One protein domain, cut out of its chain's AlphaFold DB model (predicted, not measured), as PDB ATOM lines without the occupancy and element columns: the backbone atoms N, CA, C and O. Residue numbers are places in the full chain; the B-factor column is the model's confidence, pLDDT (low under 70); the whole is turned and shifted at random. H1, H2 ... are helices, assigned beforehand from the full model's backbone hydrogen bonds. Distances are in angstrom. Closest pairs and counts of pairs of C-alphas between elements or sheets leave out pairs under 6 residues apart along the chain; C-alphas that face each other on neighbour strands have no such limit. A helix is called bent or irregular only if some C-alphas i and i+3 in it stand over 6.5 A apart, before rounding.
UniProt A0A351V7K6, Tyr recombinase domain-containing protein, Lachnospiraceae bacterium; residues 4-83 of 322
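What this domain is: This is residues 4 to 83 of the 322 residues of the protein "Tyr recombinase domain-containing protein" of Lachnospiraceae bacterium (UniProt A0A351V7K6). Two helical hairpins, H1 with H2 and H3 with H4, are set crosswise, and H4 passes steeply over H2 to meet H1 with residues 76 to 81. H3 packs on H4 alone, and residues 58 to 64, round the turn of the second hairpin, stick out free of the rest. The printed part has 80 residues with four named helices, H1 to H4 in chain order, and no named strand; the class is all helix. It is compact, with a radius of gyration of the C-alphas of 12.7 A, and spans 35 by 28 by 20 A.

How they stand to each other: H1, residues 4 to 19, and H2, residues 24 to 40, form a helical hairpin: they touch, with the closest C-alphas those of Leu 14 and Ile 27 at 6.4 A. They run opposite ways at a shallow tilt of 5 degrees. H1 has a kink of 48 degrees near residue 11 and is irregular, with C-alphas 8 and 11 lying 7.8 A apart; its line is a rough one. H3, residues 49 to 58, and H4, residues 63 to 82, form a second helical hairpin, opposite ways at a shallow tilt of 17 degrees. They touch, and their closest C-alphas, those of Tyr 49 and Glu 77, are 6.4 A apart. H4 touches H1 with residues 76 to 81 alone; the closest C-alphas are those of Leu 6 and Asp 80, 5.0 A apart. These two run opposite ways at a steep tilt of 69 degrees, only just short of about perpendicular. H2 and H4 are close but not clearly touching, with the C-alphas of Tyr 30 and Leu 72 the closest at 7.2 A; at 71 degrees they are only just about perpendicular. H1 and H3 are apart, and H2 and H3 are only just apart, at 8.3 A. Of the three pairs of helices that touch, two are at a shallow tilt, and the packing is only just mostly aligned. In H2 and H3 every O i to N i+4 pair is within hydrogen-bond range; in H1 10 of 12 are, and in H4 15 of 16.

Where its parts are: H1 runs 23.8 A from C-alpha 4 at (52.550, 35.448, 36.874) to C-alpha 19. H2 runs 24.3 A, from C-alpha 24 at (35.069, 18.102, 41.288) to C-alpha 40. H3 runs 14.7 A from Tyr 49 to Ser 58. H4, the longest helix with 20 residues, runs 27.9 A from Phe 63 to C-alpha 82 at (42.339, 39.405, 31.358).

The domain as a whole: The C-alphas of Glu 19 and Ser 58 are the two farthest apart, at 35.4 A. The printed part has no cut. The links from H1 to H2 and from H3 to H4 are tight, with 4 residues each; the link from H2 to H3, with 8, is short. The mean pLDDT of the printed part is 88.4, and no printed residue is under 70.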
ATOM      1  N   THR A   4      52.492  34.898  35.512       85.75
ATOM      2  CA  THR A   4      52.550  35.448  36.874       85.75
ATOM      3  C   THR A   4      51.162  35.531  37.501       85.75
ATOM      4  O   THR A   4      50.978  35.081  38.630       85.75
ATOM      5  N   ASN A   5      50.164  36.011  36.753       87.50
ATOM      6  CA  ASN A   5      48.798  36.096  37.259       87.50
ATOM      7  C   ASN A   5      48.209  34.698  37.517       87.50
ATOM      8  O   ASN A   5      47.610  34.469  38.567       87.50
ATOM      9  N   LEU A   6      48.456  33.730  36.629       90.31
ATOM     10  CA  LEU A   6      48.092  32.337  36.872       90.31
ATOM     11  C   LEU A   6      48.751  31.801  38.149       90.31
ATOM     12  O   LEU A   6      48.063  31.214  38.977       90.31
ATOM     13  N   LYS A   7      50.055  32.024  38.340       91.06
ATOM     14  CA  LYS A   7      50.817  31.552  39.508       91.06
ATOM     15  C   LYS A   7      50.284  32.129  40.820       91.06
ATOM     16  O   LYS A   7      50.202  31.404  41.808       91.06
ATOM     17  N   GLU A   8      49.913  33.403  40.824       90.81
ATOM     18  CA  GLU A   8      49.460  34.116  42.021       90.81
ATOM     19  C   GLU A   8      47.980  33.868  42.340       90.81
ATOM     20  O   GLU A   8      47.614  33.759  43.511       90.81
ATOM     21  N   ASN A   9      47.124  33.731  41.322       92.94
ATOM     22  CA  ASN A   9      45.672  33.801  41.503       92.94
ATOM     23  C   ASN A   9      44.913  32.505  41.178       92.94
ATOM     24  O   ASN A   9      43.698  32.455  41.379       92.94
ATOM     25  N   TYR A  10      45.564  31.423  40.732       92.44
ATOM     26  CA  TYR A  10      44.836  30.201  40.350       92.44
ATOM     27  C   TYR A  10      44.020  29.560  41.485       92.44
ATOM     28  O   TYR A  10      43.011  28.911  41.217       92.44
ATOM     29  N   GLN A  11      44.408  29.738  42.751       94.00
ATOM     30  CA  GLN A  11      43.611  29.243  43.879       94.00
ATOM     31  C   GLN A  11      42.256  29.958  43.962       94.00
ATOM     32  O   GLN A  11      41.241  29.311  44.214       94.00
ATOM     33  N   ASN A  12      42.211  31.257  43.645       93.94
ATOM     34  CA  ASN A  12      40.966  32.026  43.574       93.94
ATOM     35  C   ASN A  12      40.065  31.501  42.449       93.94
ATOM     36  O   ASN A  12      38.860  31.350  42.641       93.94
ATOM     37  N   LEU A  13      40.651  31.145  41.300       92.19
ATOM     38  CA  LEU A  13      39.935  30.500  40.197       92.19
ATOM     39  C   LEU A  13      39.307  29.166  40.629       92.19
ATOM     40  O   LEU A  13      38.129  28.929  40.366       92.19
ATOM     41  N   LEU A  14      40.074  28.297  41.296       93.44
ATOM     42  CA  LEU A  14      39.579  26.986  41.731       93.44
ATOM     43  C   LEU A  14      38.480  27.109  42.798       93.44
ATOM     44  O   LEU A  14      37.470  26.411  42.697       93.44
ATOM     45  N   SER A  15      38.631  28.021  43.765       93.44
ATOM     46  CA  SER A  15      37.594  28.320  44.764       93.44
ATOM     47  C   SER A  15      36.318  28.852  44.116       93.44
ATOM     48  O   SER A  15      35.233  28.344  44.387       93.44
ATOM     49  N   PHE A  16      36.440  29.791  43.175       93.38
ATOM     50  CA  PHE A  16      35.298  30.311  42.425       93.38
ATOM     51  C   PHE A  16      34.555  29.205  41.660       93.38
ATOM     52  O   PHE A  16      33.324  29.160  41.647       93.38
ATOM     53  N   MET A  17      35.283  28.280  41.025       90.50
ATOM     54  CA  MET A  17      34.667  27.146  40.330       90.50
ATOM     55  C   MET A  17      33.924  26.220  41.305       90.50
ATOM     56  O   MET A  17      32.834  25.746  40.981       90.50
ATOM     57  N   ALA A  18      34.460  25.990  42.504       92.06
ATOM     58  CA  ALA A  18      33.760  25.232  43.539       92.06
ATOM     59  C   ALA A  18      32.457  25.935  43.968       92.06
ATOM     60  O   ALA A  18      31.395  25.312  43.978       92.06
ATOM     61  N   GLU A  19      32.505  27.246  44.220       92.88
ATOM     62  CA  GLU A  19      31.341  28.056  44.610       92.88
ATOM     63  C   GLU A  19      30.246  28.095  43.535       92.88
ATOM     64  O   GLU A  19      29.054  28.083  43.843       92.88
ATOM     65  N   LYS A  20      30.628  28.106  42.254       90.00
ATOM     66  CA  LYS A  20      29.691  28.062  41.119       90.00
ATOM     67  C   LYS A  20      29.137  26.665  40.822       90.00
ATOM     68  O   LYS A  20      28.372  26.516  39.869       90.00
ATOM     69  N   GLY A  21      29.488  25.654  41.618       90.31
ATOM     70  CA  GLY A  21      28.940  24.303  41.506       90.31
ATOM     71  C   GLY A  21      29.528  23.477  40.359       90.31
ATOM     72  O   GLY A  21      28.854  22.591  39.828       90.31
ATOM     73  N   TYR A  22      30.769  23.753  39.945       88.94
ATOM     74  CA  TYR A  22      31.457  22.899  38.977       88.94
ATOM     75  C   TYR A  22      31.722  21.512  39.574       88.94
ATOM     76  O   TYR A  22      31.960  21.356  40.769       88.94
ATOM     77  N   LYS A  23      31.716  20.479  38.723       90.75
ATOM     78  CA  LYS A  23      32.047  19.116  39.154       90.75
ATOM     79  C   LYS A  23      33.497  19.052  39.634       90.75
ATOM     80  O   LYS A  23      34.393  19.554  38.957       90.75
ATOM     81  N   GLU A  24      33.734  18.314  40.712       92.06
ATOM     82  CA  GLU A  24      35.069  18.102  41.288       92.06
ATOM     83  C   GLU A  24      36.076  17.544  40.263       92.06
ATOM     84  O   GLU A  24      37.231  17.956  40.200       92.06
ATOM     85  N   SER A  25      35.627  16.661  39.366       89.75
ATOM     86  CA  SER A  25      36.458  16.150  38.267       89.75
ATOM     87  C   SER A  25      36.903  17.244  37.287       89.75
ATOM     88  O   SER A  25      38.013  17.190  36.760       89.75
ATOM     89  N   THR A  26      36.064  18.255  37.052       88.50
ATOM     90  CA  THR A  26      36.401  19.418  36.226       88.50
ATOM     91  C   THR A  26      37.407  20.307  36.943       88.50
ATOM     92  O   THR A  26      38.420  20.654  36.342       88.50
ATOM     93  N   ILE A  27      37.183  20.613  38.222       91.81
ATOM     94  CA  ILE A  27      38.100  21.424  39.039       91.81
ATOM     95  C   ILE A  27      39.492  20.777  39.072       91.81
ATOM     96  O   ILE A  27      40.494  21.443  38.816       91.81
ATOM     97  N   ASN A  28      39.563  19.459  39.264       92.44
ATOM     98  CA  ASN A  28      40.833  18.730  39.254       92.44
ATOM     99  C   ASN A  28      41.507  18.701  37.876       92.44
ATOM    100  O   ASN A  28      42.732  18.763  37.793       92.44
ATOM    101  N   CYS A  29      40.739  18.687  36.783       90.50
ATOM    102  CA  CYS A  29      41.298  18.823  35.437       90.50
ATOM    103  C   CYS A  29      41.980  20.187  35.235       90.50
ATOM    104  O   CYS A  29      43.083  20.244  34.686       90.50
ATOM    105  N   TYR A  30      41.359  21.268  35.721       92.69
ATOM    106  CA  TYR A  30      41.957  22.607  35.714       92.69
ATOM    107  C   TYR A  30      43.197  22.657  36.606       92.69
ATOM    108  O   TYR A  30      44.251  23.072  36.138       92.69
ATOM    109  N   ARG A  31      43.109  22.151  37.842       94.81
ATOM    110  CA  ARG A  31      44.237  22.082  38.782       94.81
ATOM    111  C   ARG A  31      45.457  21.400  38.160       94.81
ATOM    112  O   ARG A  31      46.541  21.972  38.170       94.81
ATOM    113  N   HIS A  32      45.275  20.215  37.572       94.00
ATOM    114  CA  HIS A  32      46.366  19.486  36.923       94.00
ATOM    115  C   HIS A  32      46.940  20.233  35.719       94.00
ATOM    116  O   HIS A  32      48.155  20.244  35.543       94.00
ATOM    117  N   GLN A  33      46.100  20.865  34.891       94.25
ATOM    118  CA  GLN A  33      46.610  21.640  33.760       94.25
ATOM    119  C   GLN A  33      47.413  22.855  34.227       94.25
ATOM    120  O   GLN A  33      48.467  23.123  33.661       94.25
ATOM    121  N   ILE A  34      46.918  23.584  35.226       94.69
ATOM    122  CA  ILE A  34      47.581  24.772  35.764       94.69
ATOM    123  C   ILE A  34      48.941  24.384  36.330       94.69
ATOM    124  O   ILE A  34      49.938  24.980  35.942       94.69
ATOM    125  N   GLN A  35      48.993  23.337  37.160       94.44
ATOM    126  CA  GLN A  35      50.253  22.853  37.714       94.44
ATOM    127  C   GLN A  35      51.232  22.463  36.604       94.44
ATOM    128  O   GLN A  35      52.370  22.913  36.603       94.44
ATOM    129  N   TRP A  36      50.762  21.719  35.600       94.31
ATOM    130  CA  TRP A  36      51.598  21.333  34.470       94.31
ATOM    131  C   TRP A  36      52.138  22.543  33.697       94.31
ATOM    132  O   TRP A  36      53.305  22.539  33.319       94.31
ATOM    133  N   ILE A  37      51.327  23.588  33.484       93.50
ATOM    134  CA  ILE A  37      51.787  24.828  32.844       93.50
ATOM    135  C   ILE A  37      52.847  25.502  33.714       93.50
ATOM    136  O   ILE A  37      53.899  25.852  33.194       93.50
ATOM    137  N   LEU A  38      52.604  25.655  35.017       92.44
ATOM    138  CA  LEU A  38      53.537  26.313  35.937       92.44
ATOM    139  C   LEU A  38      54.877  25.571  36.040       92.44
ATOM    140  O   LEU A  38      55.919  26.220  36.035       92.44
ATOM    141  N   ASP A  39      54.863  24.237  36.054       92.00
ATOM    142  CA  ASP A  39      56.073  23.404  36.127       92.00
ATOM    143  C   ASP A  39      56.933  23.492  34.851       92.00
ATOM    144  O   ASP A  39      58.141  23.257  34.882       92.00
ATOM    145  N   HIS A  40      56.316  23.812  33.711       90.69
ATOM    146  CA  HIS A  40      56.961  23.774  32.396       90.69
ATOM    147  C   HIS A  40      57.136  25.159  31.752       90.69
ATOM    148  O   HIS A  40      57.856  25.277  30.764       90.69
ATOM    149  N   ALA A  41      56.527  26.211  32.303       85.75
ATOM    150  CA  ALA A  41      56.549  27.557  31.729       85.75
ATOM    151  C   ALA A  41      57.954  28.179  31.669       85.75
ATOM    152  O   ALA A  41      58.208  28.998  30.790       85.75
ATOM    153  N   GLU A  42      58.850  27.801  32.586       81.81
ATOM    154  CA  GLU A  42      60.242  28.275  32.613       81.81
ATOM    155  C   GLU A  42      61.173  27.431  31.728       81.81
ATOM    156  O   GLU A  42      62.179  27.936  31.237       81.81
ATOM    157  N   SER A  43      60.848  26.150  31.513       83.88
ATOM    158  CA  SER A  43      61.691  25.214  30.752       83.88
ATOM    159  C   SER A  43      61.322  25.110  29.273       83.88
ATOM    160  O   SER A  43      62.131  24.632  28.479       83.88
ATOM    161  N   ARG A  44      60.115  25.538  28.885       84.75
ATOM    162  CA  ARG A  44      59.637  25.488  27.499       84.75
ATOM    163  C   ARG A  44      59.544  26.873  26.881       84.75
ATOM    164  O   ARG A  44      59.123  27.834  27.515       84.75
ATOM    165  N   GLU A  45      59.847  26.950  25.590       83.44
ATOM    166  CA  GLU A  45      59.803  28.186  24.798       83.44
ATOM    167  C   GLU A  45      58.376  28.562  24.349       83.44
ATOM    168  O   GLU A  45      58.152  28.999  23.222       83.44
ATOM    169  N   TRP A  46      57.368  28.384  25.208       89.44
ATOM    170  CA  TRP A  46      56.008  28.815  24.881       89.44
ATOM    171  C   TRP A  46      55.899  30.333  24.956       89.44
ATOM    172  O   TRP A  46      56.307  30.954  25.941       89.44
ATOM    173  N   ILE A  47      55.281  30.947  23.953       84.88
ATOM    174  CA  ILE A  47      55.032  32.389  23.902       84.88
ATOM    175  C   ILE A  47      53.571  32.674  24.289       84.88
ATOM    176  O   ILE A  47      53.285  33.711  24.886       84.88
ATOM    177  N   SER A  48      52.667  31.722  24.043       86.62
ATOM    178  CA  SER A  48      51.225  31.820  24.287       86.62
ATOM    179  C   SER A  48      50.595  30.478  24.688       86.62
ATOM    180  O   SER A  48      51.165  29.408  24.462       86.62
ATOM    181  N   TYR A  49      49.354  30.505  25.191       87.94
ATOM    182  CA  TYR A  49      48.590  29.279  25.469       87.94
ATOM    183  C   TYR A  49      48.278  28.468  24.203       87.94
ATOM    184  O   TYR A  49      47.978  27.272  24.267       87.94
ATOM    185  N   ARG A  50      48.378  29.104  23.031       82.94
ATOM    186  CA  ARG A  50      48.291  28.441  21.732       82.94
ATOM    187  C   ARG A  50      49.442  27.460  21.521       82.94
ATOM    188  O   ARG A  50      49.198  26.377  20.992       82.94
ATOM    189  N   ASP A  51      50.649  27.805  21.957       84.75
ATOM    190  CA  ASP A  51      51.838  26.964  21.776       84.75
ATOM    191  C   ASP A  51      51.723  25.677  22.596       84.75
ATOM    192  O   ASP A  51      51.995  24.593  22.085       84.75
ATOM    193  N   ILE A  52      51.160  25.774  23.805       89.81
ATOM    194  CA  ILE A  52      50.809  24.613  24.637       89.81
ATOM    195  C   ILE A  52      49.840  23.675  23.899       89.81
ATOM    196  O   ILE A  52      50.005  22.455  23.903       89.81
ATOM    197  N   TYR A  53      48.808  24.225  23.252       88.31
ATOM    198  CA  TYR A  53      47.869  23.404  22.488       88.31
ATOM    199  C   TYR A  53      48.528  22.746  21.269       88.31
ATOM    200  O   TYR A  53      48.262  21.576  20.995       88.31
ATOM    201  N   LEU A  54      49.345  23.491  20.520       83.75
ATOM    202  CA  LEU A  54      50.048  22.973  19.342       83.75
ATOM    203  C   LEU A  54      51.003  21.843  19.717       83.75
ATOM    204  O   LEU A  54      51.072  20.834  19.017       83.75
ATOM    205  N   GLU A  55      51.666  21.976  20.859       88.94
ATOM    206  CA  GLU A  55      52.494  20.925  21.418       88.94
ATOM    207  C   GLU A  55      51.673  19.667  21.721       88.94
ATOM    208  O   GLU A  55      52.013  18.584  21.248       88.94
ATOM    209  N   TYR A  56      50.539  19.793  22.414       88.56
ATOM    210  CA  TYR A  56      49.660  18.647  22.636       88.56
ATOM    211  C   TYR A  56      49.160  18.021  21.328       88.56
ATOM    212  O   TYR A  56      49.074  16.798  21.222       88.56
ATOM    213  N   ALA A  57      48.833  18.834  20.324       83.38
ATOM    214  CA  ALA A  57      48.403  18.339  19.021       83.38
ATOM    215  C   ALA A  57      49.497  17.515  18.317       83.38
ATOM    216  O   ALA A  57      49.169  16.589  17.577       83.38
ATOM    217  N   SER A  58      50.776  17.790  18.594       85.31
ATOM    218  CA  SER A  58      51.902  17.017  18.054       85.31
ATOM    219  C   SER A  58      52.009  15.596  18.632       85.31
ATOM    220  O   SER A  58      52.594  14.722  18.001       85.31
ATOM    221  N   TYR A  59      51.395  15.326  19.791       89.88
ATOM    222  CA  TYR A  59      51.480  14.036  20.489       89.88
ATOM    223  C   TYR A  59      50.464  12.985  20.011       89.88
ATOM    224  O   TYR A  59      50.381  11.900  20.585       89.88
ATOM    225  N   GLY A  60      49.682  13.276  18.965       82.62
ATOM    226  CA  GLY A  60      48.780  12.294  18.347       82.62
ATOM    227  C   GLY A  60      47.508  11.981  19.149       82.62
ATOM    228  O   GLY A  60      46.908  10.923  18.963       82.62
ATOM    229  N   TYR A  61      47.073  12.877  20.040       88.00
ATOM    230  CA  TYR A  61      45.817  12.706  20.777       88.00
ATOM    231  C   TYR A  61      44.576  12.749  19.875       88.00
ATOM    232  O   TYR A  61      44.558  13.361  18.807       88.00
ATOM    233  N   SER A  62      43.484  12.139  20.349       85.25
ATOM    234  CA  SER A  62      42.215  12.123  19.620       85.25
ATOM    235  C   SER A  62      41.600  13.521  19.485       85.25
ATOM    236  O   SER A  62      41.737  14.384  20.356       85.25
ATOM    237  N   PHE A  63      40.824  13.721  18.416       74.19
ATOM    238  CA  PHE A  63      40.109  14.976  18.161       74.19
ATOM    239  C   PHE A  63      39.235  15.418  19.345       74.19
ATOM    240  O   PHE A  63      39.222  16.593  19.706       74.19
ATOM    241  N   HIS A  64      38.513  14.486  19.978       73.50
ATOM    242  CA  HIS A  64      37.650  14.798  21.121       73.50
ATOM    243  C   HIS A  64      38.446  15.276  22.338       73.50
ATOM    244  O   HIS A  64      38.016  16.211  23.017       73.50
ATOM    245  N   TRP A  65      39.615  14.682  22.585       86.25
ATOM    246  CA  TRP A  65      40.506  15.101  23.662       86.25
ATOM    247  C   TRP A  65      41.077  16.495  23.390       86.25
ATOM    248  O   TRP A  65      40.987  17.378  24.245       86.25
ATOM    249  N   LEU A  66      41.555  16.733  22.163       80.25
ATOM    250  CA  LEU A  66      42.057  18.038  21.735       80.25
ATOM    251  C   LEU A  66      40.967  19.112  21.824       80.25
ATOM    252  O   LEU A  66      41.207  20.199  22.344       80.25
ATOM    253  N   ARG A  67      39.729  18.804  21.425       77.88
ATOM    254  CA  ARG A  67      38.590  19.724  21.567       77.88
ATOM    255  C   ARG A  67      38.357  20.130  23.025       77.88
ATOM    256  O   ARG A  67      38.150  21.313  23.291       77.88
ATOM    257  N   GLY A  68      38.399  19.173  23.953       82.81
ATOM    258  CA  GLY A  68      38.276  19.448  25.387       82.81
ATOM    259  C   GLY A  68      39.430  20.303  25.915       82.81
ATOM    260  O   GLY A  68      39.200  21.296  26.606       82.81
ATOM    261  N   LYS A  69      40.668  19.979  25.524       87.75
ATOM    262  CA  LYS A  69      41.858  20.752  25.905       87.75
ATOM    263  C   LYS A  69      41.847  22.174  25.373       87.75
ATOM    264  O   LYS A  69      42.178  23.086  26.121       87.75
ATOM    265  N   ARG A  70      41.400  22.387  24.134       83.31
ATOM    266  CA  ARG A  70      41.235  23.726  23.552       83.31
ATOM    267  C   ARG A  70      40.317  24.598  24.402       83.31
ATOM    268  O   ARG A  70      40.631  25.758  24.626       83.31
ATOM    269  N   ALA A  71      39.195  24.046  24.857       82.62
ATOM    270  CA  ALA A  71      38.247  24.772  25.695       82.62
ATOM    271  C   ALA A  71      38.833  25.111  27.071       82.62
ATOM    272  O   ALA A  71      38.660  26.228  27.543       82.62
ATOM    273  N   LEU A  72      39.534  24.159  27.692       88.94
ATOM    274  CA  LEU A  72      40.162  24.354  28.997       88.94
ATOM    275  C   LEU A  72      41.272  25.401  28.933       88.94
ATOM    276  O   LEU A  72      41.246  26.346  29.715       88.94
ATOM    277  N   LEU A  73      42.215  25.254  27.995       89.75
ATOM    278  CA  LEU A  73      43.270  26.243  27.792       89.75
ATOM    279  C   LEU A  73      42.629  27.602  27.529       89.75
ATOM    280  O   LEU A  73      43.002  28.542  28.214       89.75
ATOM    281  N   GLY A  74      41.607  27.648  26.658       85.75
ATOM    282  CA  GLY A  74      40.731  28.789  26.355       85.75
ATOM    283  C   GLY A  74      40.320  29.634  27.565       85.75
ATOM    284  O   GLY A  74      40.409  30.859  27.589       85.75
ATOM    285  N   THR A  75      39.867  28.948  28.604       87.94
ATOM    286  CA  THR A  75      39.498  29.573  29.871       87.94
ATOM    287  C   THR A  75      40.714  30.113  30.623       87.94
ATOM    288  O   THR A  75      40.644  31.201  31.190       87.94
ATOM    289  N   LEU A  76      41.818  29.361  30.644       90.19
ATOM    290  CA  LEU A  76      43.011  29.720  31.410       90.19
ATOM    291  C   LEU A  76      43.682  30.995  30.900       90.19
ATOM    292  O   LEU A  76      43.961  31.847  31.730       90.19
ATOM    293  N   GLU A  77      43.885  31.190  29.591       88.19
ATOM    294  CA  GLU A  77      44.459  32.477  29.137       88.19
ATOM    295  C   GLU A  77      43.523  33.655  29.396       88.19
ATOM    296  O   GLU A  77      44.020  34.747  29.634       88.19
ATOM    297  N   ARG A  78      42.191  33.486  29.433       84.56
ATOM    298  CA  ARG A  78      41.331  34.623  29.803       84.56
ATOM    299  C   ARG A  78      41.432  34.997  31.263       84.56
ATOM    300  O   ARG A  78      41.466  36.180  31.592       84.56
ATOM    301  N   PHE A  79      41.521  33.992  32.116       89.69
ATOM    302  CA  PHE A  79      41.808  34.218  33.515       89.69
ATOM    303  C   PHE A  79      43.190  34.862  33.698       89.69
ATOM    304  O   PHE A  79      43.302  35.877  34.374       89.69
ATOM    305  N   ASP A  80      44.223  34.319  33.051       89.81
ATOM    306  CA  ASP A  80      45.615  34.746  33.206       89.81
ATOM    307  C   ASP A  80      45.891  36.129  32.592       89.81
ATOM    308  O   ASP A  80      46.476  36.986  33.245       89.81
ATOM    309  N   LEU A  81      45.419  36.395  31.372       85.62
ATOM    310  CA  LEU A  81      45.703  37.647  30.659       85.62
ATOM    311  C   LEU A  81      44.691  38.761  30.943       85.62
ATOM    312  O   LEU A  81      45.060  39.933  30.900       85.62
ATOM    313  N   PHE A  82      43.425  38.423  31.215       83.75
ATOM    314  CA  PHE A  82      42.339  39.405  31.358       83.75
ATOM    315  C   PHE A  82      41.658  39.390  32.738       83.75
ATOM    316  O   PHE A  82      40.796  40.227  32.993       83.75
ATOM    317  N   GLY A  83      42.019  38.469  33.641       85.88
ATOM    318  CA  GLY A  83      41.398  38.357  34.967       85.88
ATOM    319  C   GLY A  83      39.953  37.849  34.940       85.88
ATOM    320  O   GLY A  83      39.216  38.010  35.913       85.88
TER     321      GLY A  83